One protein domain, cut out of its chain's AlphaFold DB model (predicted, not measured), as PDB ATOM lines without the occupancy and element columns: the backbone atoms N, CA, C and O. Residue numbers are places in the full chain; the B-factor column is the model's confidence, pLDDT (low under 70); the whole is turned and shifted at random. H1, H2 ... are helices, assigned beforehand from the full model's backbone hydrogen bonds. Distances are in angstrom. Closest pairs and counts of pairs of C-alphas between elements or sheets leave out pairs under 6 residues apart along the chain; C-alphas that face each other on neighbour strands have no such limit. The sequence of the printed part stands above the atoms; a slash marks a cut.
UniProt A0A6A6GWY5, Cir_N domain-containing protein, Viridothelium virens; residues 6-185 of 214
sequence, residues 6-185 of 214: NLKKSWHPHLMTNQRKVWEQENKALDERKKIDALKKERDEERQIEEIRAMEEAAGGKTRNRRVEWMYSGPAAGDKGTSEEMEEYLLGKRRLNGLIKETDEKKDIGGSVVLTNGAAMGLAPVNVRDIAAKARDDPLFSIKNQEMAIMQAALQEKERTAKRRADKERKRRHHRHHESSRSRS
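Overview. This is residues 6 to 185 of the 214 residues of the protein "Cir_N domain-containing protein" of Viridothelium virens (UniProt A0A6A6GWY5). Two long helices, H1 and H7, form separate arms that run in nearly opposite directions along the chain, with a wide gap between them. A loose string of short helices, H2 to H6, and a long loop at residues 106 to 127 join them at one end, which makes an open frame without a packed core. The printed part has 180 residues with seven named helices, H1 to H7 in order, and no named strand; the class is all helix. It is extended, with a radius of gyration of the C-alphas of 31.7 A, and spans 90 by 57 by 50 A.

Along the chain. Find C-alpha 16 at (140.732, 189.783, 20.550); from there H1 runs through residues 16 to 58, 62.1 A long. Next come H2, residues 69 to 72, H3, residues 75 to 78, H4, residues 83 to 90, 10.2 A, and H5, residues 99 to 105, 10.6 A. H6, residues 128 to 136, measures 12.6 A. H7, residues 139 to 183, covers 65.6 A and ends at C-alpha 183, (166.914, 167.650, 10.651).

Arrangement. Start at H1, which is apart from H2 and from H7. H2 and H3 meet only through their link. H3 and H4 are close but not clearly touching; their closest C-alphas, Ala 76 and Ser 83, are 6.7 A apart. H5 is apart from H4 and H6. At H6 and H7, close but not clearly touching, the closest C-alphas are Ala 135 and Phe 141, 7.2 A apart, at a steep tilt of 53 degrees, the same way. In H1, H4, H6 and H7 every O i to N i+4 pair is within hydrogen-bond range; H5 has 0 of 3, with 1 of 4 O i to N i+3 pairs, and H2 and H3 are too short for an i+4 pair.

Size, cuts and confidence. The C-alphas farthest apart, Lys 93 and Ser 185, are 93.2 A apart. The printed part has no cut, and the link from H5 to H6, 22 residues, is long. Low pLDDT, under 70, marks 62 residues, among them 72 to 88, 94 to 126 and 176 to 185.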
ATOM      1  N   ASN A   6     133.250 190.213   9.242       89.94
ATOM      2  CA  ASN A   6     132.783 190.564  10.579       89.94
ATOM      3  C   ASN A   6     133.933 190.787  11.564       89.94
ATOM      4  O   ASN A   6     133.824 191.639  12.442       89.94
ATOM      5  N   LEU A   7     135.084 190.141  11.361       89.06
ATOM      6  CA  LEU A   7     136.293 190.371  12.164       89.06
ATOM      7  C   LEU A   7     136.851 191.797  12.024       89.06
ATOM      8  O   LEU A   7     137.655 192.224  12.849       89.06
ATOM      9  N   LYS A   8     136.422 192.554  11.005       90.62
ATOM     10  CA  LYS A   8     136.771 193.975  10.838       90.62
ATOM     11  C   LYS A   8     135.808 194.915  11.567       90.62
ATOM     12  O   LYS A   8     136.003 196.127  11.536       90.62
ATOM     13  N   LYS A   9     134.737 194.392  12.170       94.19
ATOM     14  CA  LYS A   9     133.738 195.185  12.886       94.19
ATOM     15  C   LYS A   9     134.094 195.244  14.368       94.19
ATOM     16  O   LYS A   9     134.333 194.226  15.009       94.19
ATOM     17  N   SER A  10     134.093 196.452  14.921       91.81
ATOM     18  CA  SER A  10     134.480 196.722  16.311       91.81
ATOM     19  C   SER A  10     133.558 196.091  17.352       91.81
ATOM     20  O   SER A  10     133.976 195.912  18.489       91.81
ATOM     21  N   TRP A  11     132.326 195.740  16.988       93.88
ATOM     22  CA  TRP A  11     131.354 195.108  17.880       93.88
ATOM     23  C   TRP A  11     131.455 193.578  17.908       93.88
ATOM     24  O   TRP A  11     130.827 192.945  18.752       93.88
ATOM     25  N   HIS A  12     132.226 192.955  17.008       94.94
ATOM     26  CA  HIS A  12     132.241 191.499  16.892       94.94
ATOM     27  C   HIS A  12     132.878 190.844  18.136       94.94
ATOM     28  O   HIS A  12     134.007 191.195  18.498       94.94
ATOM     29  N   PRO A  13     132.216 189.875  18.792       94.38
ATOM     30  CA  PRO A  13     132.670 189.339  20.079       94.38
ATOM     31  C   PRO A  13     133.965 188.530  19.961       94.38
ATOM     32  O   PRO A  13     134.758 188.497  20.896       94.38
ATOM     33  N   HIS A  14     134.228 187.928  18.796       92.50
ATOM     34  CA  HIS A  14     135.450 187.150  18.566       92.50
ATOM     35  C   HIS A  14     136.696 188.007  18.300       92.50
ATOM     36  O   HIS A  14     137.782 187.467  18.106       92.50
ATOM     37  N   LEU A  15     136.567 189.338  18.261       93.94
ATOM     38  CA  LEU A  15     137.733 190.205  18.153       93.94
ATOM     39  C   LEU A  15     138.535 190.141  19.462       93.94
ATOM     40  O   LEU A  15     137.978 190.352  20.539       93.94
ATOM     41  N   MET A  16     139.850 189.919  19.375       93.94
ATOM     42  CA  MET A  16     140.732 189.783  20.550       93.94
ATOM     43  C   MET A  16     140.621 190.958  21.534       93.94
ATOM     44  O   MET A  16     140.762 190.780  22.742       93.94
ATOM     45  N   THR A  17     140.349 192.170  21.041       95.25
ATOM     46  CA  THR A  17     140.144 193.354  21.888       95.25
ATOM     47  C   THR A  17     138.873 193.259  22.724       95.25
ATOM     48  O   THR A  17     138.865 193.700  23.868       95.25
ATOM     49  N   ASN A  18     137.805 192.684  22.172       95.69
ATOM     50  CA  ASN A  18     136.523 192.543  22.858       95.69
ATOM     51  C   ASN A  18     136.557 191.369  23.828       95.69
ATOM     52  O   ASN A  18     136.124 191.524  24.962       95.69
ATOM     53  N   GLN A  19     137.179 190.257  23.436       96.50
ATOM     54  CA  GLN A  19     137.455 189.148  24.351       96.50
ATOM     55  C   GLN A  19     138.267 189.611  25.562       96.50
ATOM     56  O   GLN A  19     137.941 189.254  26.688       96.50
ATOM     57  N   ARG A  20     139.276 190.468  25.354       96.38
ATOM     58  CA  ARG A  20     140.040 191.065  26.458       96.38
ATOM     59  C   ARG A  20     139.157 191.902  27.383       96.38
ATOM     60  O   ARG A  20     139.285 191.772  28.591       96.38
ATOM     61  N   LYS A  21     138.271 192.739  26.834       96.88
ATOM     62  CA  LYS A  21     137.340 193.547  27.639       96.88
ATOM     63  C   LYS A  21     136.392 192.672  28.454       96.88
ATOM     64  O   LYS A  21     136.196 192.942  29.629       96.88
ATOM     65  N   VAL A  22     135.826 191.630  27.843       97.38
ATOM     66  CA  VAL A  22     134.960 190.666  28.539       97.38
ATOM     67  C   VAL A  22     135.734 189.998  29.670       97.38
ATOM     68  O   VAL A  22     135.288 190.043  30.808       97.38
ATOM     69  N   TRP A  23     136.934 189.493  29.384       96.94
ATOM     70  CA  TRP A  23     137.792 188.862  30.383       96.94
ATOM     71  C   TRP A  23     138.153 189.800  31.543       96.94
ATOM     72  O   TRP A  23     138.145 189.386  32.698       96.94
ATOM     73  N   GLU A  24     138.439 191.072  31.266       98.12
ATOM     74  CA  GLU A  24     138.733 192.067  32.301       98.12
ATOM     75  C   GLU A  24     137.522 192.321  33.211       98.12
ATOM     76  O   GLU A  24     137.669 192.368  34.433       98.12
ATOM     77  N   GLN A  25     136.321 192.425  32.635       97.88
ATOM     78  CA  GLN A  25     135.089 192.589  33.411       97.88
ATOM     79  C   GLN A  25     134.740 191.331  34.211       97.88
ATOM     80  O   GLN A  25     134.371 191.433  35.377       97.88
ATOM     81  N   GLU A  26     134.907 190.146  33.624       97.31
ATOM     82  CA  GLU A  26     134.732 188.871  34.323       97.31
ATOM     83  C   GLU A  26     135.714 188.740  35.488       97.31
ATOM     84  O   GLU A  26     135.317 188.378  36.593       97.31
ATOM     85  N   ASN A  27     136.985 189.091  35.280       98.00
ATOM     86  CA  ASN A  27     137.984 189.057  36.340       98.00
ATOM     87  C   ASN A  27     137.642 190.043  37.468       98.00
ATOM     88  O   ASN A  27     137.694 189.676  38.641       98.00
ATOM     89  N   LYS A  28     137.214 191.265  37.125       98.25
ATOM     90  CA  LYS A  28     136.758 192.250  38.111       98.25
ATOM     91  C   LYS A  28     135.551 191.742  38.908       98.25
ATOM     92  O   LYS A  28     135.551 191.838  40.132       98.25
ATOM     93  N   ALA A  29     134.566 191.139  38.243       98.06
ATOM     94  CA  ALA A  29     133.396 190.558  38.900       98.06
ATOM     95  C   ALA A  29     133.765 189.388  39.830       98.06
ATOM     96  O   ALA A  29     133.189 189.236  40.909       98.06
ATOM     97  N   LEU A  30     134.752 188.568  39.449       97.56
ATOM     98  CA  LEU A  30     135.277 187.508  40.313       97.56
ATOM     99  C   LEU A  30     135.962 188.074  41.560       97.56
ATOM    100  O   LEU A  30     135.784 187.523  42.645       97.56
ATOM    101  N   ASP A  31     136.723 189.158  41.433       97.69
ATOM    102  CA  ASP A  31     137.395 189.789  42.571       97.69
ATOM    103  C   ASP A  31     136.402 190.484  43.515       97.69
ATOM    104  O   ASP A  31     136.510 190.347  44.736       97.69
ATOM    105  N   GLU A  32     135.372 191.138  42.973       97.75
ATOM    106  CA  GLU A  32     134.254 191.674  43.758       97.75
ATOM    107  C   GLU A  32     133.524 190.561  44.522       97.75
ATOM    108  O   GLU A  32     133.280 190.686  45.724       97.75
ATOM    109  N   ARG A  33     133.248 189.430  43.861       97.69
ATOM    110  CA  ARG A  33     132.627 188.266  44.503       97.69
ATOM    111  C   ARG A  33     133.489 187.704  45.632       97.69
ATOM    112  O   ARG A  33     132.965 187.469  46.714       97.69
ATOM    113  N   LYS A  34     134.801 187.549  45.424       98.12
ATOM    114  CA  LYS A  34     135.725 187.106  46.486       98.12
ATOM    115  C   LYS A  34     135.704 188.051  47.686       98.12
ATOM    116  O   LYS A  34     135.698 187.584  48.819       98.12
ATOM    117  N   LYS A  35     135.677 189.367  47.451       98.00
ATOM    118  CA  LYS A  35     135.603 190.364  48.527       98.00
ATOM    119  C   LYS A  35     134.298 190.242  49.317       98.00
ATOM    120  O   LYS A  35     134.319 190.301  50.540       98.00
ATOM    121  N   ILE A  36     133.176 190.045  48.630       97.69
ATOM    122  CA  ILE A  36     131.875 189.828  49.274       97.69
ATOM    123  C   ILE A  36     131.878 188.528  50.082       97.69
ATOM    124  O   ILE A  36     131.376 188.510  51.202       97.69
ATOM    125  N   ASP A  37     132.445 187.453  49.540       97.56
ATOM    126  CA  ASP A  37     132.507 186.163  50.226       97.56
ATOM    127  C   ASP A  37     133.402 186.230  51.477       97.56
ATOM    128  O   ASP A  37     133.048 185.656  52.504       97.56
ATOM    129  N   ALA A  38     134.496 186.999  51.438       97.00
ATOM    130  CA  ALA A  38     135.310 187.288  52.620       97.00
ATOM    131  C   ALA A  38     134.511 188.039  53.702       97.00
ATOM    132  O   ALA A  38     134.472 187.592  54.842       97.00
ATOM    133  N   LEU A  39     133.793 189.107  53.334       97.25
ATOM    134  CA  LEU A  39     132.957 189.871  54.273       97.25
ATOM    135  C   LEU A  39     131.818 189.035  54.873       97.25
ATOM    136  O   LEU A  39     131.463 189.195  56.039       97.25
ATOM    137  N   LYS A  40     131.219 188.139  54.081       96.38
ATOM    138  CA  LYS A  40     130.211 187.197  54.583       96.38
ATOM    139  C   LYS A  40     130.812 186.256  55.616       96.38
ATOM    140  O   LYS A  40     130.208 186.056  56.662       96.38
ATOM    141  N   LYS A  41     132.005 185.729  55.336       97.56
ATOM    142  CA  LYS A  41     132.717 184.850  56.258       97.56
ATOM    143  C   LYS A  41     133.048 185.560  57.572       97.56
ATOM    144  O   LYS A  41     132.754 185.005  58.619       97.56
ATOM    145  N   GLU A  42     133.557 186.790  57.519       95.31
ATOM    146  CA  GLU A  42     133.803 187.612  58.717       95.31
ATOM    147  C   GLU A  42     132.518 187.801  59.537       95.31
ATOM    148  O   GLU A  42     132.507 187.575  60.743       95.31
ATOM    149  N   ARG A  43     131.392 188.115  58.882       95.31
ATOM    150  CA  ARG A  43     130.088 188.232  59.555       95.31
ATOM    151  C   ARG A  43     129.599 186.934  60.189       95.31
ATOM    152  O   ARG A  43     128.914 186.980  61.213       95.31
ATOM    153  N   ASP A  44     129.850 185.801  59.549       96.19
ATOM    154  CA  ASP A  44     129.454 184.499  60.074       96.19
ATOM    155  C   ASP A  44     130.357 184.088  61.247       96.19
ATOM    156  O   ASP A  44     129.857 183.557  62.235       96.19
ATOM    157  N   GLU A  45     131.649 184.421  61.201       95.00
ATOM    158  CA  GLU A  45     132.581 184.268  62.326       95.00
ATOM    159  C   GLU A  45     132.165 185.152  63.519       95.00
ATOM    160  O   GLU A  45     132.097 184.670  64.651       95.00
ATOM    161  N   GLU A  46     131.786 186.413  63.279       91.75
ATOM    162  CA  GLU A  46     131.236 187.302  64.314       91.75
ATOM    163  C   GLU A  46     129.972 186.720  64.960       91.75
ATOM    164  O   GLU A  46     129.833 186.743  66.185       91.75
ATOM    165  N   ARG A  47     129.066 186.156  64.150       94.44
ATOM    166  CA  ARG A  47     127.848 185.494  64.639       94.44
ATOM    167  C   ARG A  47     128.156 184.258  65.470       94.44
ATOM    168  O   ARG A  47     127.544 184.085  66.516       94.44
ATOM    169  N   GLN A  48     129.098 183.425  65.035       94.69
ATOM    170  CA  GLN A  48     129.517 182.241  65.790       94.69
ATOM    171  C   GLN A  48     130.109 182.632  67.147       94.69
ATOM    172  O   GLN A  48     129.790 182.017  68.163       94.69
ATOM    173  N   ILE A  49     130.923 183.690  67.191       91.12
ATOM    174  CA  ILE A  49     131.465 184.219  68.447       91.12
ATOM    175  C   ILE A  49     130.341 184.755  69.341       91.12
ATOM    176  O   ILE A  49     130.357 184.518  70.549       91.12
ATOM    177  N   GLU A  50     129.370 185.475  68.779       90.06
ATOM    178  CA  GLU A  50     128.218 185.971  69.536       90.06
ATOM    179  C   GLU A  50     127.355 184.825  70.084       90.06
ATOM    180  O   GLU A  50     126.935 184.881  71.238       90.06
ATOM    181  N   GLU A  51     127.141 183.767  69.303       92.44
ATOM    182  CA  GLU A  51     126.387 182.583  69.720       92.44
ATOM    183  C   GLU A  51     127.092 181.828  70.851       92.44
ATOM    184  O   GLU A  51     126.464 181.502  71.857       92.44
ATOM    185  N   ILE A  52     128.410 181.619  70.744       91.25
ATOM    186  CA  ILE A  52     129.210 181.014  71.819       91.25
ATOM    187  C   ILE A  52     129.108 181.853  73.093       91.25
ATOM    188  O   ILE A  52     128.853 181.310  74.165       91.25
ATOM    189  N   ARG A  53     129.227 183.181  72.983       87.44
ATOM    190  CA  ARG A  53     129.083 184.086  74.134       87.44
ATOM    191  C   ARG A  53     127.691 184.007  74.754       87.44
ATOM    192  O   ARG A  53     127.576 183.991  75.975       87.44
ATOM    193  N   ALA A  54     126.645 183.940  73.934       89.19
ATOM    194  CA  ALA A  54     125.278 183.782  74.419       89.19
ATOM    195  C   ALA A  54     125.084 182.436  75.139       89.19
ATOM    196  O   ALA A  54     124.409 182.384  76.165       89.19
ATOM    197  N   MET A  55     125.709 181.358  74.649       89.44
ATOM    198  CA  MET A  55     125.713 180.057  75.324       89.44
ATOM    199  C   MET A  55     126.480 180.092  76.652       89.44
ATOM    200  O   MET A  55     125.995 179.547  77.640       89.44
ATOM    201  N   GLU A  56     127.639 180.753  76.708       89.12
ATOM    202  CA  GLU A  56     128.402 180.945  77.950       89.12
ATOM    203  C   GLU A  56     127.604 181.742  78.988       89.12
ATOM    204  O   GLU A  56     127.592 181.389  80.168       89.12
ATOM    205  N   GLU A  57     126.903 182.791  78.557       87.69
ATOM    206  CA  GLU A  57     126.022 183.587  79.411       87.69
ATOM    207  C   GLU A  57     124.844 182.754  79.934       87.69
ATOM    208  O   GLU A  57     124.580 182.745  81.138       87.69
ATOM    209  N   ALA A  58     124.182 181.989  79.060       87.44
ATOM    210  CA  ALA A  58     123.086 181.097  79.441       87.44
ATOM    211  C   ALA A  58     123.534 179.977  80.400       87.44
ATOM    212  O   ALA A  58     122.767 179.566  81.270       87.44
ATOM    213  N   ALA A  59     124.782 179.515  80.280       88.06
ATOM    214  CA  ALA A  59     125.397 178.552  81.192       88.06
ATOM    215  C   ALA A  59     125.816 179.163  82.551       88.06
ATOM    216  O   ALA A  59     126.285 178.434  83.425       88.06
ATOM    217  N   GLY A  60     125.637 180.477  82.753       81.81
ATOM    218  CA  GLY A  60     125.939 181.179  84.006       81.81
ATOM    219  C   GLY A  60     127.315 181.857  84.058       81.81
ATOM    220  O   GLY A  60     127.802 182.179  85.143       81.81
ATOM    221  N   GLY A  61     127.963 182.068  82.908       77.25
ATOM    222  CA  GLY A  61     129.196 182.848  82.786       77.25
ATOM    223  C   GLY A  61     129.007 184.346  83.076       77.25
ATOM    224  O   GLY A  61     127.893 184.858  83.183       77.25
ATOM    225  N   LYS A  62     130.113 185.096  83.210       76.44
ATOM    226  CA  LYS A  62     130.066 186.555  83.427       76.44
ATOM    227  C   LYS A  62     129.467 187.267  82.207       76.44
ATOM    228  O   LYS A  62     130.084 187.291  81.146       76.44
ATOM    229  N   THR A  63     128.328 187.928  82.402       74.38
ATOM    230  CA  THR A  63     127.662 188.773  81.400       74.38
ATOM    231  C   THR A  63     128.581 189.926  80.984       74.38
ATOM    232  O   THR A  63     128.923 190.786  81.807       74.38
ATOM    233  N   ARG A  64     128.998 189.982  79.717       69.19
ATOM    234  CA  ARG A  64     129.750 191.132  79.201       69.19
ATOM    235  C   ARG A  64     128.758 192.222  78.801       69.19
ATOM    236  O   ARG A  64     127.750 191.952  78.159       69.19
ATOM    237  N   ASN A  65     129.015 193.458  79.221       73.75
ATOM    238  CA  ASN A  65     128.082 194.561  79.006       73.75
ATOM    239  C   ASN A  65     127.913 194.787  77.491       73.75
ATOM    240  O   ASN A  65     128.883 195.134  76.822       73.75
ATOM    241  N   ARG A  66     126.698 194.607  76.952       72.62
ATOM    242  CA  ARG A  66     126.359 194.716  75.514       72.62
ATOM    243  C   ARG A  66     126.327 196.177  75.038       72.62
ATOM    244  O   ARG A  66     125.409 196.623  74.358       72.62
ATOM    245  N   ARG A  67     127.294 196.965  75.500       77.12
ATOM    246  CA  ARG A  67     127.467 198.373  75.169       77.12
ATOM    247  C   ARG A  67     128.302 198.471  73.897       77.12
ATOM    248  O   ARG A  67     128.967 197.523  73.492       77.12
ATOM    249  N   VAL A  68     128.250 199.632  73.260       75.00
ATOM    250  CA  VAL A  68     128.953 199.940  72.014       75.00
ATOM    251  C   VAL A  68     130.464 200.008  72.273       75.00
ATOM    252  O   VAL A  68     131.038 201.085  72.410       75.00
ATOM    253  N   GLU A  69     131.112 198.851  72.410       70.31
ATOM    254  CA  GLU A  69     132.537 198.764  72.745       70.31
ATOM    255  C   GLU A  69     133.404 199.436  71.678       70.31
ATOM    256  O   GLU A  69     134.393 200.067  72.025       70.31
ATOM    257  N   TRP A  70     132.994 199.435  70.404       74.25
ATOM    258  CA  TRP A  70     133.718 200.151  69.347       74.25
ATOM    259  C   TRP A  70     133.808 201.669  69.585       74.25
ATOM    260  O   TRP A  70     134.751 202.300  69.118       74.25
ATOM    261  N   MET A  71     132.870 202.253  70.340       72.06
ATOM    262  CA  MET A  71     132.859 203.681  70.677       72.06
ATOM    263  C   MET A  71     133.732 204.004  71.899       72.06
ATOM    264  O   MET A  71     134.264 205.105  71.999       72.06
ATOM    265  N   TYR A  72     133.902 203.054  72.823       68.44
ATOM    266  CA  TYR A  72     134.652 203.251  74.071       68.44
ATOM    267  C   TYR A  72     136.005 202.539  74.105       68.44
ATOM    268  O   TYR A  72     136.769 202.768  75.031       68.44
ATOM    269  N   SER A  73     136.322 201.713  73.110       66.75
ATOM    270  CA  SER A  73     137.596 201.003  72.971       66.75
ATOM    271  C   SER A  73     138.539 201.693  71.980       66.75
ATOM    272  O   SER A  73     139.327 201.034  71.301       66.75
ATOM    273  N   GLY A  74     138.450 203.024  71.871       66.06
ATOM    274  CA  GLY A  74     139.413 203.815  71.107       66.06
ATOM    275  C   GLY A  74     140.839 203.631  71.654       66.06
ATOM    276  O   GLY A  74     140.991 203.236  72.809       66.06
ATOM    277  N   PRO A  75     141.892 203.945  70.878       63.06
ATOM    278  CA  PRO A  75     143.293 203.765  71.289       63.06
ATOM    279  C   PRO A  75     143.639 204.381  72.656       63.06
ATOM    280  O   PRO A  75     144.525 203.895  73.345       63.06
ATOM    281  N   ALA A  76     142.892 205.403  73.079       56.75
ATOM    282  CA  ALA A  76     143.026 206.047  74.384       56.75
ATOM    283  C   ALA A  76     142.464 205.234  75.571       56.75
ATOM    284  O   ALA A  76     142.822 205.494  76.709       56.75
ATOM    285  N   ALA A  77     141.578 204.263  75.340       55.81
ATOM    286  CA  ALA A  77     140.904 203.514  76.404       55.81
ATOM    287  C   ALA A  77     141.564 202.161  76.727       55.81
ATOM    288  O   ALA A  77     141.227 201.534  77.732       55.81
ATOM    289  N   GLY A  78     142.477 201.694  75.868       54.34
ATOM    290  CA  GLY A  78     143.138 200.393  75.999       54.34
ATOM    291  C   GLY A  78     144.611 200.456  76.397       54.34
ATOM    292  O   GLY A  78     145.118 199.475  76.941       54.34
ATOM    293  N   ASP A  79     145.291 201.583  76.167       51.12
ATOM    294  CA  ASP A  79     146.721 201.707  76.441       51.12
ATOM    295  C   ASP A  79     146.955 202.309  77.831       51.12
ATOM    296  O   ASP A  79     147.068 203.518  78.028       51.12
ATOM    297  N   LYS A  80     147.003 201.436  78.841       54.28
ATOM    298  CA  LYS A  80     147.269 201.806  80.245       54.28
ATOM    299  C   LYS A  80     148.667 202.420  80.465       54.28
ATOM    300  O   LYS A  80     149.002 202.710  81.608       54.28
ATOM    301  N   GLY A  81     149.479 202.582  79.414       53.16
ATOM    302  CA  GLY A  81     150.838 203.123  79.470       53.16
ATOM    303  C   GLY A  81     151.036 204.518  78.865       53.16
ATOM    304  O   GLY A  81     152.074 205.111  79.126       53.16
ATOM    305  N   THR A  82     150.086 205.065  78.095       53.88
ATOM    306  CA  THR A  82     150.274 206.355  77.384       53.88
ATOM    307  C   THR A  82     149.259 207.437  77.758       53.88
ATOM    308  O   THR A  82     149.276 208.508  77.158       53.88
ATOM    309  N   SER A  83     148.359 207.185  78.717       58.41
ATOM    310  CA  SER A  83     147.300 208.136  79.099       58.41
ATOM    311  C   SER A  83     147.876 209.439  79.650       58.41
ATOM    312  O   SER A  83     147.553 210.497  79.134       58.41
ATOM    313  N   GLU A  84     148.797 209.388  80.618       61.00
ATOM    314  CA  GLU A  84     149.339 210.604  81.249       61.00
ATOM    315  C   GLU A  84     150.171 211.446  80.270       61.00
ATOM    316  O   GLU A  84     149.977 212.654  80.166       61.00
ATOM    317  N   GLU A  85     151.044 210.816  79.479       61.03
ATOM    318  CA  GLU A  85     151.902 211.531  78.524       61.03
ATOM    319  C   GLU A  85     151.107 212.127  77.351       61.03
ATOM    320  O   GLU A  85     151.408 213.229  76.880       61.03
ATOM    321  N   MET A  86     150.062 211.427  76.894       62.25
ATOM    322  CA  MET A  86     149.166 211.899  75.838       62.25
ATOM    323  C   MET A  86     148.186 212.959  76.359       62.25
ATOM    324  O   MET A  86     147.898 213.922  75.646       62.25
ATOM    325  N   GLU A  87     147.699 212.828  77.595       69.88
ATOM    326  CA  GLU A  87     146.868 213.832  78.265       69.88
ATOM    327  C   GLU A  87     147.653 215.121  78.489       69.88
ATOM    328  O   GLU A  87     147.158 216.189  78.148       69.88
ATOM    329  N   GLU A  88     148.900 215.053  78.957       66.31
ATOM    330  CA  GLU A  88     149.775 216.222  79.096       66.31
ATOM    331  C   GLU A  88     150.111 216.877  77.751       66.31
ATOM    332  O   GLU A  88     150.292 218.099  77.684       66.31
ATOM    333  N   TYR A  89     150.179 216.081  76.682       70.38
ATOM    334  CA  TYR A  89     150.375 216.570  75.325       70.38
ATOM    335  C   TYR A  89     149.120 217.263  74.763       70.38
ATOM    336  O   TYR A  89     149.216 218.376  74.240       70.38
ATOM    337  N   LEU A  90     147.933 216.672  74.938       76.56
ATOM    338  CA  LEU A  90     146.647 217.286  74.579       76.56
ATOM    339  C   LEU A  90     146.340 218.529  75.429       76.56
ATOM    340  O   LEU A  90     145.740 219.481  74.931       76.56
ATOM    341  N   LEU A  91     146.807 218.562  76.681       75.69
ATOM    342  CA  LEU A  91     146.748 219.733  77.561       75.69
ATOM    343  C   LEU A  91     147.862 220.763  77.280       75.69
ATOM    344  O   LEU A  91     147.967 221.759  77.995       75.69
ATOM    345  N   GLY A  92     148.714 220.523  76.275       64.81
ATOM    346  CA  GLY A  92     149.760 221.446  75.823       64.81
ATOM    347  C   GLY A  92     150.916 221.665  76.806       64.81
ATOM    348  O   GLY A  92     151.710 222.589  76.618       64.81
ATOM    349  N   LYS A  93     151.033 220.841  77.854       71.44
ATOM    350  CA  LYS A  93     152.062 220.964  78.901       71.44
ATOM    351  C   LYS A  93     153.424 220.411  78.471       71.44
ATOM    352  O   LYS A  93     154.445 220.894  78.957       71.44
ATOM    353  N   ARG A  94     153.472 219.455  77.534       66.50
ATOM    354  CA  ARG A  94     154.723 218.923  76.953       66.50
ATOM    355  C   ARG A  94     154.759 219.133  75.439       66.50
ATOM    356  O   ARG A  94     153.750 219.003  74.759       66.50
ATOM    357  N   ARG A  95     155.930 219.483  74.891       63.72
ATOM    358  CA  ARG A  95     156.160 219.671  73.442       63.72
ATOM    359  C   ARG A  95     156.609 218.345  72.807       63.72
ATOM    360  O   ARG A  95     157.458 217.675  73.389       63.72
ATOM    361  N   LEU A  96     156.126 218.018  71.598       58.47
ATOM    362  CA  LEU A  96     156.398 216.778  70.821       58.47
ATOM    363  C   LEU A  96     157.870 216.444  70.512       58.47
ATOM    364  O   LEU A  96     158.145 215.505  69.772       58.47
ATOM    365  N   ASN A  97     158.845 217.179  71.035       60.25
ATOM    366  CA  ASN A  97     160.243 216.974  70.657       60.25
ATOM    367  C   ASN A  97     160.880 215.736  71.321       60.25
ATOM    368  O   ASN A  97     161.932 215.295  70.870       60.25
ATOM    369  N   GLY A  98     160.265 215.177  72.372       60.19
ATOM    370  CA  GLY A  98     160.763 213.974  73.059       60.19
ATOM    371  C   GLY A  98     160.308 212.653  72.430       60.19
ATOM    372  O   GLY A  98     161.081 211.701  72.388       60.19
ATOM    373  N   LEU A  99     159.096 212.607  71.866       56.31
ATOM    374  CA  LEU A  99     158.480 211.354  71.406       56.31
ATOM    375  C   LEU A  99     159.163 210.764  70.159       56.31
ATOM    376  O   LEU A  99     159.134 209.559  69.950       56.31
ATOM    377  N   ILE A 100     159.830 211.604  69.360       57.72
ATOM    378  CA  ILE A 100     160.586 211.168  68.174       57.72
ATOM    379  C   ILE A 100     161.982 210.642  68.559       57.72
ATOM    380  O   ILE A 100     162.538 209.813  67.848       57.72
ATOM    381  N   LYS A 101     162.553 211.077  69.692       56.72
ATOM    382  CA  LYS A 101     163.867 210.588  70.152       56.72
ATOM    383  C   LYS A 101     163.781 209.231  70.851       56.72
ATOM    384  O   LYS A 101     164.659 208.399  70.669       56.72
ATOM    385  N   GLU A 102     162.703 208.961  71.583       54.12
ATOM    386  CA  GLU A 102     162.556 207.681  72.291       54.12
ATOM    387  C   GLU A 102     162.274 206.480  71.376       54.12
ATOM    388  O   GLU A 102     162.533 205.339  71.761       54.12
ATOM    389  N   THR A 103     161.767 206.702  70.159       54.25
ATOM    390  CA  THR A 103     161.555 205.615  69.190       54.25
ATOM    391  C   THR A 103     162.860 205.037  68.639       54.25
ATOM    392  O   THR A 103     162.863 203.883  68.206       54.25
ATOM    393  N   ASP A 104     163.959 205.796  68.695       52.59
ATOM    394  CA  ASP A 104     165.279 205.333  68.259       52.59
ATOM    395  C   ASP A 104     166.053 204.633  69.392       52.59
ATOM    396  O   ASP A 104     166.755 203.659  69.135       52.59
ATOM    397  N   GLU A 105     165.857 205.031  70.653       51.09
ATOM    398  CA  GLU A 105     166.576 204.453  71.804       51.09
ATOM    399  C   GLU A 105     165.973 203.122  72.307       51.09
ATOM    400  O   GLU A 105     166.663 202.305  72.918       51.09
ATOM    401  N   LYS A 106     164.700 202.830  72.000       48.16
ATOM    402  CA  LYS A 106     164.021 201.585  72.424       48.16
ATOM    403  C   LYS A 106     164.346 200.350  71.563       48.16
ATOM    404  O   LYS A 106     163.785 199.283  71.810       48.16
ATOM    405  N   LYS A 107     165.257 200.446  70.584       48.84
ATOM    406  CA  LYS A 107     165.720 199.287  69.789       48.84
ATOM    407  C   LYS A 107     166.911 198.527  70.389       48.84
ATOM    408  O   LYS A 107     167.150 197.406  69.946       48.84
ATOM    409  N   ASP A 108     167.565 199.047  71.433       45.16
ATOM    410  CA  ASP A 108     168.813 198.465  71.967       45.16
ATOM    411  C   ASP A 108     168.723 197.872  73.389       45.16
ATOM    412  O   ASP A 108     169.732 197.448  73.949       45.16
ATOM    413  N   ILE A 109     167.530 197.738  73.980       43.56
ATOM    414  CA  ILE A 109     167.350 197.049  75.278       43.56
ATOM    415  C   ILE A 109     166.714 195.673  75.048       43.56
ATOM    416  O   ILE A 109     165.623 195.347  75.515       43.56
ATOM    417  N   GLY A 110     167.413 194.853  74.266       38.56
ATOM    418  CA  GLY A 110     167.159 193.425  74.145       38.56
ATOM    419  C   GLY A 110     168.013 192.649  75.144       38.56
ATOM    420  O   GLY A 110     169.202 192.464  74.916       38.56
ATOM    421  N   GLY A 111     167.391 192.139  76.210       42.72
ATOM    422  CA  GLY A 111     167.922 191.000  76.967       42.72
ATOM    423  C   GLY A 111     168.239 191.252  78.439       42.72
ATOM    424  O   GLY A 111     169.399 191.367  78.806       42.72
ATOM    425  N   SER A 112     167.218 191.218  79.298       35.44
ATOM    426  CA  SER A 112     167.330 190.643  80.650       35.44
ATOM    427  C   SER A 112     165.933 190.474  81.257       35.44
ATOM    428  O   SER A 112     165.439 191.335  81.980       35.44
ATOM    429  N   VAL A 113     165.256 189.368  80.931       37.91
ATOM    430  CA  VAL A 113     164.108 188.901  81.722       37.91
ATOM    431  C   VAL A 113     164.653 187.925  82.752       37.91
ATOM    432  O   VAL A 113     164.908 186.753  82.480       37.91
ATOM    433  N   VAL A 114     164.873 188.475  83.941       36.28
ATOM    434  CA  VAL A 114     165.096 187.762  85.191       36.28
ATOM    435  C   VAL A 114     163.847 186.927  85.486       36.28
ATOM    436  O   VAL A 114     162.771 187.457  85.751       36.28
ATOM    437  N   LEU A 115     163.989 185.606  85.406       42.84
ATOM    438  CA  LEU A 115     162.985 184.642  85.848       42.84
ATOM    439  C   LEU A 115     163.056 184.516  87.371       42.84
ATOM    440  O   LEU A 115     163.774 183.671  87.903       42.84
ATOM    441  N   THR A 116     162.290 185.342  88.076       41.91
ATOM    442  CA  THR A 116     161.979 185.127  89.492       41.91
ATOM    443  C   THR A 116     160.497 185.370  89.724       41.91
ATOM    444  O   THR A 116     160.020 186.476  89.487       41.91
ATOM    445  N   ASN A 117     159.805 184.303  90.135       39.97
ATOM    446  CA  ASN A 117     158.611 184.206  90.996       39.97
ATOM    447  C   ASN A 117     157.895 182.898  90.594       39.97
ATOM    448  O   ASN A 117     157.573 182.698  89.432       39.97
ATOM    449  N   GLY A 118     157.696 181.897  91.449       41.81
ATOM    450  CA  GLY A 118     157.263 181.991  92.838       41.81
ATOM    451  C   GLY A 118     155.763 181.693  92.899       41.81
ATOM    452  O   GLY A 118     154.972 182.618  93.019       41.81
ATOM    453  N   ALA A 119     155.375 180.418  92.782       41.59
ATOM    454  CA  ALA A 119     154.022 179.949  93.099       41.59
ATOM    455  C   ALA A 119     154.042 178.450  93.443       41.59
ATOM    456  O   ALA A 119     153.784 177.581  92.613       41.59
ATOM    457  N   ALA A 120     154.379 178.161  94.698       49.09
ATOM    458  CA  ALA A 120     154.050 176.900  95.339       49.09
ATOM    459  C   ALA A 120     152.576 176.950  95.782       49.09
ATOM    460  O   ALA A 120     152.235 177.681  96.707       49.09
ATOM    461  N   MET A 121     151.704 176.171  95.137       47.03
ATOM    462  CA  MET A 121     150.374 175.835  95.657       47.03
ATOM    463  C   MET A 121     150.018 174.387  95.291       47.03
ATOM    464  O   MET A 121     149.897 174.052  94.119       47.03
ATOM    465  N   GLY A 122     149.824 173.553  96.320       45.84
ATOM    466  CA  GLY A 122     148.955 172.367  96.298       45.84
ATOM    467  C   GLY A 122     149.442 171.131  95.533       45.84
ATOM    468  O   GLY A 122     148.959 170.842  94.443       45.84
ATOM    469  N   LEU A 123     150.317 170.328  96.145       48.56
ATOM    470  CA  LEU A 123     150.678 168.986  95.667       48.56
ATOM    471  C   LEU A 123     149.567 167.966  95.990       48.56
ATOM    472  O   LEU A 123     149.593 167.315  97.032       48.56
ATOM    473  N   ALA A 124     148.607 167.796  95.080       59.31
ATOM    474  CA  ALA A 124     147.927 166.506  94.916       59.31
ATOM    475  C   ALA A 124     148.886 165.527  94.200       59.31
ATOM    476  O   ALA A 124     149.741 165.996  93.443       59.31
ATOM    477  N   PRO A 125     148.797 164.193  94.393       57.66
ATOM    478  CA  PRO A 125     149.675 163.248  93.703       57.66
ATOM    479  C   PRO A 125     149.440 163.346  92.192       57.66
ATOM    480  O   PRO A 125     148.425 162.892  91.666       57.66
ATOM    481  N   VAL A 126     150.362 164.008  91.493       63.22
ATOM    482  CA  VAL A 126     150.222 164.297  90.068       63.22
ATOM    483  C   VAL A 126     150.508 163.018  89.291       63.22
ATOM    484  O   VAL A 126     151.647 162.570  89.170       63.22
ATOM    485  N   ASN A 127     149.450 162.396  88.789       75.94
ATOM    486  CA  ASN A 127     149.534 161.194  87.982       75.94
ATOM    487  C   ASN A 127     150.239 161.532  86.653       75.94
ATOM    488  O   ASN A 127     149.751 162.347  85.871       75.94
ATOM    489  N   VAL A 128     151.402 160.930  86.387       75.19
ATOM    490  CA  VAL A 128     152.254 161.249  85.216       75.19
ATOM    491  C   VAL A 128     151.504 161.056  83.890       75.19
ATOM    492  O   VAL A 128     151.737 161.776  82.918       75.19
ATOM    493  N   ARG A 129     150.550 160.118  83.858       76.75
ATOM    494  CA  ARG A 129     149.663 159.900  82.707       76.75
ATOM    495  C   ARG A 129     148.698 161.061  82.481       76.75
ATOM    496  O   ARG A 129     148.482 161.426  81.330       76.75
ATOM    497  N   ASP A 130     148.203 161.684  83.545       74.38
ATOM    498  CA  ASP A 130     147.270 162.811  83.451       74.38
ATOM    499  C   ASP A 130     147.983 164.087  82.997       74.38
ATOM    500  O   ASP A 130     147.406 164.879  82.259       74.38
ATOM    501  N   ILE A 131     149.263 164.266  83.348       79.31
ATOM    502  CA  ILE A 131     150.099 165.348  82.792       79.31
ATOM    503  C   ILE A 131     150.308 165.132  81.290       79.31
ATOM    504  O   ILE A 131     150.180 166.062  80.500       79.31
ATOM    505  N   ALA A 132     150.599 163.895  80.880       80.38
ATOM    506  CA  ALA A 132     150.839 163.563  79.481       80.38
ATOM    507  C   ALA A 132     149.562 163.593  78.621       80.38
ATOM    508  O   ALA A 132     149.660 163.790  77.411       80.38
ATOM    509  N   ALA A 133     148.383 163.373  79.208       82.06
ATOM    510  CA  ALA A 133     147.097 163.583  78.544       82.06
ATOM    511  C   ALA A 133     146.816 165.084  78.395       82.06
ATOM    512  O   ALA A 133     146.657 165.560  77.280       82.06
ATOM    513  N   LYS A 134     146.935 165.859  79.481       78.12
ATOM    514  CA  LYS A 134     146.753 167.323  79.459       78.12
ATOM    515  C   LYS A 134     147.710 168.045  78.511       78.12
ATOM    516  O   LYS A 134     147.316 169.014  77.885       78.12
ATOM    517  N   ALA A 135     148.946 167.567  78.372       75.81
ATOM    518  CA  ALA A 135     149.905 168.114  77.412       75.81
ATOM    519  C   ALA A 135     149.567 167.770  75.947       75.81
ATOM    520  O   ALA A 135     149.971 168.491  75.040       75.81
ATOM    521  N   ARG A 136     148.847 166.666  75.700       80.12
ATOM    522  CA  ARG A 136     148.351 166.298  74.361       80.12
ATOM    523  C   ARG A 136     147.054 167.020  74.017       80.12
ATOM    524  O   ARG A 136     146.892 167.431  72.874       80.12
ATOM    525  N   ASP A 137     146.195 167.192  75.013       82.31
ATOM    526  CA  ASP A 137     144.908 167.877  74.909       82.31
ATOM    527  C   ASP A 137     145.048 169.407  75.054       82.31
ATOM    528  O   ASP A 137     144.051 170.125  75.067       82.31
ATOM    529  N   ASP A 138     146.280 169.925  75.143       86.69
ATOM    530  CA  ASP A 138     146.558 171.361  75.132       86.69
ATOM    531  C   ASP A 138     146.304 171.937  73.719       86.69
ATOM    532  O   ASP A 138     147.002 171.571  72.758       86.69
ATOM    533  N   PRO A 139     145.341 172.866  73.555       88.88
ATOM    534  CA  PRO A 139     145.028 173.465  72.262       88.88
ATOM    535  C   PRO A 139     146.234 174.166  71.628       88.88
ATOM    536  O   PRO A 139     146.394 174.092  70.407       88.88
ATOM    537  N   LEU A 140     147.131 174.770  72.414       85.19
ATOM    538  CA  LEU A 140     148.324 175.429  71.874       85.19
ATOM    539  C   LEU A 140     149.320 174.419  71.297       85.19
ATOM    540  O   LEU A 140     149.905 174.643  70.234       85.19
ATOM    541  N   PHE A 141     149.479 173.276  71.964       88.44
ATOM    542  CA  PHE A 141     150.313 172.186  71.466       88.44
ATOM    543  C   PHE A 141     149.736 171.577  70.181       88.44
ATOM    544  O   PHE A 141     150.481 171.281  69.242       88.44
ATOM    545  N   SER A 142     148.406 171.463  70.090       86.88
ATOM    546  CA  SER A 142     147.726 170.979  68.884       86.88
ATOM    547  C   SER A 142     147.945 171.898  67.671       86.88
ATOM    548  O   SER A 142     148.287 171.413  66.591       86.88
ATOM    549  N   ILE A 143     147.862 173.220  67.866       88.69
ATOM    550  CA  ILE A 143     148.084 174.227  66.816       88.69
ATOM    551  C   ILE A 143     149.534 174.183  66.332       88.69
ATOM    552  O   ILE A 143     149.782 174.151  65.129       88.69
ATOM    553  N   LYS A 144     150.501 174.094  67.252       93.19
ATOM    554  CA  LYS A 144     151.923 173.991  66.896       93.19
ATOM    555  C   LYS A 144     152.225 172.730  66.084       93.19
ATOM    556  O   LYS A 144     152.981 172.777  65.115       93.19
ATOM    557  N   ASN A 145     151.619 171.601  66.446       91.19
ATOM    558  CA  ASN A 145     151.765 170.363  65.681       91.19
ATOM    559  C   ASN A 145     151.137 170.475  64.285       91.19
ATOM    560  O   ASN A 145     151.732 170.000  63.318       91.19
ATOM    561  N   GLN A 146     149.982 171.135  64.160       92.31
ATOM    562  CA  GLN A 146     149.361 171.416  62.862       92.31
ATOM    563  C   GLN A 146     150.229 172.340  62.002       92.31
ATOM    564  O   GLN A 146     150.440 172.047  60.828       92.31
ATOM    565  N   GLU A 147     150.792 173.404  62.574       92.50
ATOM    566  CA  GLU A 147     151.697 174.320  61.875       92.50
ATOM    567  C   GLU A 147     152.943 173.588  61.358       92.50
ATOM    568  O   GLU A 147     153.295 173.702  60.181       92.50
ATOM    569  N   MET A 148     153.568 172.756  62.198       92.69
ATOM    570  CA  MET A 148     154.696 171.924  61.778       92.69
ATOM    571  C   MET A 148     154.300 170.933  60.678       92.69
ATOM    572  O   MET A 148     155.053 170.764  59.718       92.69
ATOM    573  N   ALA A 149     153.126 170.303  60.774       94.75
ATOM    574  CA  ALA A 149     152.629 169.383  59.753       94.75
ATOM    575  C   ALA A 149     152.361 170.096  58.417       94.75
ATOM    576  O   ALA A 149     152.736 169.581  57.364       94.75
ATOM    577  N   ILE A 150     151.786 171.303  58.446       93.44
ATOM    578  CA  ILE A 150     151.570 172.148  57.262       93.44
ATOM    579  C   ILE A 150     152.912 172.553  56.651       93.44
ATOM    580  O   ILE A 150     153.097 172.427  55.440       93.44
ATOM    581  N   MET A 151     153.872 172.988  57.470       93.44
ATOM    582  CA  MET A 151     155.207 173.363  57.003       93.44
ATOM    583  C   MET A 151     155.923 172.173  56.350       93.44
ATOM    584  O   MET A 151     156.478 172.306  55.258       93.44
ATOM    585  N   GLN A 152     155.872 170.992  56.970       93.62
ATOM    586  CA  GLN A 152     156.447 169.770  56.407       93.62
ATOM    587  C   GLN A 152     155.741 169.348  55.114       93.62
ATOM    588  O   GLN A 152     156.411 169.014  54.135       93.62
ATOM    589  N   ALA A 153     154.408 169.419  55.065       94.12
ATOM    590  CA  ALA A 153     153.641 169.136  53.857       94.12
ATOM    591  C   ALA A 153     153.996 170.110  52.722       94.12
ATOM    592  O   ALA A 153     154.192 169.675  51.589       94.12
ATOM    593  N   ALA A 154     154.169 171.401  53.022       93.31
ATOM    594  CA  ALA A 154     154.597 172.409  52.055       93.31
ATOM    595  C   ALA A 154     156.021 172.149  51.536       93.31
ATOM    596  O   ALA A 154     156.290 172.326  50.349       93.31
ATOM    597  N   LEU A 155     156.944 171.691  52.388       94.06
ATOM    598  CA  LEU A 155     158.284 171.286  51.954       94.06
ATOM    599  C   LEU A 155     158.239 170.044  51.053       94.06
ATOM    600  O   LEU A 155     158.873 170.039  49.997       94.06
ATOM    601  N   GLN A 156     157.444 169.031  51.407       93.00
ATOM    602  CA  GLN A 156     157.253 167.849  50.559       93.00
ATOM    603  C   GLN A 156     156.586 168.198  49.222       93.00
ATOM    604  O   GLN A 156     156.946 167.652  48.179       93.00
ATOM    605  N   GLU A 157     155.625 169.119  49.219       89.75
ATOM    606  CA  GLU A 157     154.950 169.600  48.013       89.75
ATOM    607  C   GLU A 157     155.911 170.401  47.120       89.75
ATOM    608  O   GLU A 157     155.988 170.148  45.912       89.75
ATOM    609  N   LYS A 158     156.764 171.251  47.707       91.06
ATOM    610  CA  LYS A 158     157.887 171.907  47.012       91.06
ATOM    611  C   LYS A 158     158.867 170.899  46.409       91.06
ATOM    612  O   LYS A 158     159.280 171.057  45.262       91.06
ATOM    613  N   GLU A 159     159.210 169.833  47.126       91.00
ATOM    614  CA  GLU A 159     160.103 168.793  46.610       91.00
ATOM    615  C   GLU A 159     159.457 168.009  45.452       91.00
ATOM    616  O   GLU A 159     160.077 167.783  44.407       91.00
ATOM    617  N   ARG A 160     158.177 167.640  45.588       91.12
ATOM    618  CA  ARG A 160     157.405 166.957  44.535       91.12
ATOM    619  C   ARG A 160     157.256 167.829  43.292       91.12
ATOM    620  O   ARG A 160     157.408 167.336  42.171       91.12
ATOM    621  N   THR A 161     156.973 169.120  43.454       88.75
ATOM    622  CA  THR A 161     156.869 170.063  42.330       88.75
ATOM    623  C   THR A 161     158.225 170.310  41.673       88.75
ATOM    624  O   THR A 161     158.287 170.341  40.442       88.75
ATOM    625  N   ALA A 162     159.317 170.393  42.442       91.00
ATOM    626  CA  ALA A 162     160.678 170.468  41.912       91.00
ATOM    627  C   ALA A 162     161.037 169.220  41.088       91.00
ATOM    628  O   ALA A 162     161.468 169.353  39.940       91.00
ATOM    629  N   LYS A 163     160.755 168.013  41.600       90.75
ATOM    630  CA  LYS A 163     160.937 166.746  40.866       90.75
ATOM    631  C   LYS A 163     160.114 166.705  39.572       90.75
ATOM    632  O   LYS A 163     160.653 166.379  38.515       90.75
ATOM    633  N   ARG A 164     158.839 167.117  39.608       89.38
ATOM    634  CA  ARG A 164     157.985 167.214  38.402       89.38
ATOM    635  C   ARG A 164     158.515 168.227  37.383       89.38
ATOM    636  O   ARG A 164     158.424 167.985  36.179       89.38
ATOM    637  N   ARG A 165     159.058 169.364  37.837       88.38
ATOM    638  CA  ARG A 165     159.687 170.366  36.958       88.38
ATOM    639  C   ARG A 165     160.955 169.814  36.309       88.38
ATOM    640  O   ARG A 165     161.089 169.946  35.094       88.38
ATOM    641  N   ALA A 166     161.813 169.148  37.081       90.19
ATOM    642  CA  ALA A 166     163.037 168.523  36.584       90.19
ATOM    643  C   ALA A 166     162.748 167.426  35.543       90.19
ATOM    644  O   ALA A 166     163.369 167.406  34.479       90.19
ATOM    645  N   ASP A 167     161.753 166.566  35.782       88.62
ATOM    646  CA  ASP A 167     161.359 165.527  34.819       88.62
ATOM    647  C   ASP A 167     160.774 166.125  33.524       88.62
ATOM    648  O   ASP A 167     161.158 165.751  32.411       88.62
ATOM    649  N   LYS A 168     159.923 167.157  33.643       88.31
ATOM    650  CA  LYS A 168     159.398 167.892  32.478       88.31
ATOM    651  C   LYS A 168     160.515 168.564  31.676       88.31
ATOM    652  O   LYS A 168     160.445 168.596  30.445       88.31
ATOM    653  N   GLU A 169     161.538 169.096  32.341       87.25
ATOM    654  CA  GLU A 169     162.712 169.663  31.679       87.25
ATOM    655  C   GLU A 169     163.539 168.584  30.969       87.25
ATOM    656  O   GLU A 169     163.868 168.752  29.792       87.25
ATOM    657  N   ARG A 170     163.802 167.445  31.624       85.81
ATOM    658  CA  ARG A 170     164.508 166.305  31.022       85.81
ATOM    659  C   ARG A 170     163.787 165.796  29.773       85.81
ATOM    660  O   ARG A 170     164.422 165.619  28.732       85.81
ATOM    661  N   LYS A 171     162.459 165.650  29.829       84.06
ATOM    662  CA  LYS A 171     161.632 165.258  28.677       84.06
ATOM    663  C   LYS A 171     161.709 166.286  27.542       84.06
ATOM    664  O   LYS A 171     161.886 165.908  26.385       84.06
ATOM    665  N   ARG A 172     161.647 167.590  27.850       81.94
ATOM    666  CA  ARG A 172     161.821 168.668  26.852       81.94
ATOM    667  C   ARG A 172     163.202 168.638  26.193       81.94
ATOM    668  O   ARG A 172     163.282 168.795  24.977       81.94
ATOM    669  N   ARG A 173     164.272 168.419  26.968       79.81
ATOM    670  CA  ARG A 173     165.640 168.273  26.439       79.81
ATOM    671  C   ARG A 173     165.742 167.059  25.507       79.81
ATOM    672  O   ARG A 173     166.255 167.197  24.402       79.81
ATOM    673  N   HIS A 174     165.170 165.915  25.891       77.50
ATOM    674  CA  HIS A 174     165.155 164.707  25.056       77.50
ATOM    675  C   HIS A 174     164.418 164.915  23.718       77.50
ATOM    676  O   HIS A 174     164.928 164.535  22.665       77.50
ATOM    677  N   HIS A 175     163.257 165.586  23.726       72.62
ATOM    678  CA  HIS A 175     162.529 165.903  22.490       72.62
ATOM    679  C   HIS A 175     163.314 166.836  21.552       72.62
ATOM    680  O   HIS A 175     163.321 166.601  20.344       72.62
ATOM    681  N   ARG A 176     164.030 167.841  22.084       69.38
ATOM    682  CA  ARG A 176     164.880 168.734  21.270       69.38
ATOM    683  C   ARG A 176     166.036 167.992  20.597       69.38
ATOM    684  O   ARG A 176     166.313 168.235  19.425       69.38
ATOM    685  N   HIS A 177     166.691 167.069  21.304       67.62
ATOM    686  CA  HIS A 177     167.772 166.271  20.714       67.62
ATOM    687  C   HIS A 177     167.275 165.362  19.581       67.62
ATOM    688  O   HIS A 177     167.956 165.238  18.565       67.62
ATOM    689  N   HIS A 178     166.073 164.791  19.712       63.94
ATOM    690  CA  HIS A 178     165.483 163.944  18.673       63.94
ATOM    691  C   HIS A 178     165.030 164.734  17.426       63.94
ATOM    692  O   HIS A 178     165.058 164.219  16.309       63.94
ATOM    693  N   GLU A 179     164.611 165.993  17.573       59.03
ATOM    694  CA  GLU A 179     164.285 166.849  16.420       59.03
ATOM    695  C   GLU A 179     165.552 167.329  15.686       59.03
ATOM    696  O   GLU A 179     165.613 167.354  14.452       59.03
ATOM    697  N   SER A 180     166.609 167.642  16.442       58.16
ATOM    698  CA  SER A 180     167.901 168.055  15.886       58.16
ATOM    699  C   SER A 180     168.603 166.928  15.116       58.16
ATOM    700  O   SER A 180     169.202 167.175  14.069       58.16
ATOM    701  N   SER A 181     168.491 165.673  15.565       59.38
ATOM    702  CA  SER A 181     169.047 164.532  14.825       59.38
ATOM    703  C   SER A 181     168.276 164.231  13.536       59.38
ATOM    704  O   SER A 181     168.884 163.833  12.544       59.38
ATOM    705  N   ARG A 182     166.961 164.490  13.495       57.09
ATOM    706  CA  ARG A 182     166.124 164.252  12.304       57.09
ATOM    707  C   ARG A 182     166.274 165.327  11.221       57.09
ATOM    708  O   ARG A 182     166.014 165.057  10.052       57.09
ATOM    709  N   SER A 183     166.706 166.533  11.588       56.75
ATOM    710  CA  SER A 183     166.914 167.650  10.651       56.75
ATOM    711  C   SER A 183     168.275 167.616   9.942       56.75
ATOM    712  O   SER A 183     168.405 168.192   8.863       56.75
ATOM    713  N   ARG A 184     169.269 166.880  10.462       56.28
ATOM    714  CA  ARG A 184     170.588 166.719   9.812       56.28
ATOM    715  C   ARG A 184     170.612 165.760   8.618       56.28
ATOM    716  O   ARG A 184     171.567 165.793   7.850       56.28
ATOM    717  N   SER A 185     169.565 164.965   8.401       53.25
ATOM    718  CA  SER A 185     169.491 164.030   7.265       53.25
ATOM    719  C   SER A 185     168.950 164.662   5.973       53.25
ATOM    720  O   SER A 185     168.892 163.994   4.943       53.25
TER     721      SER A 185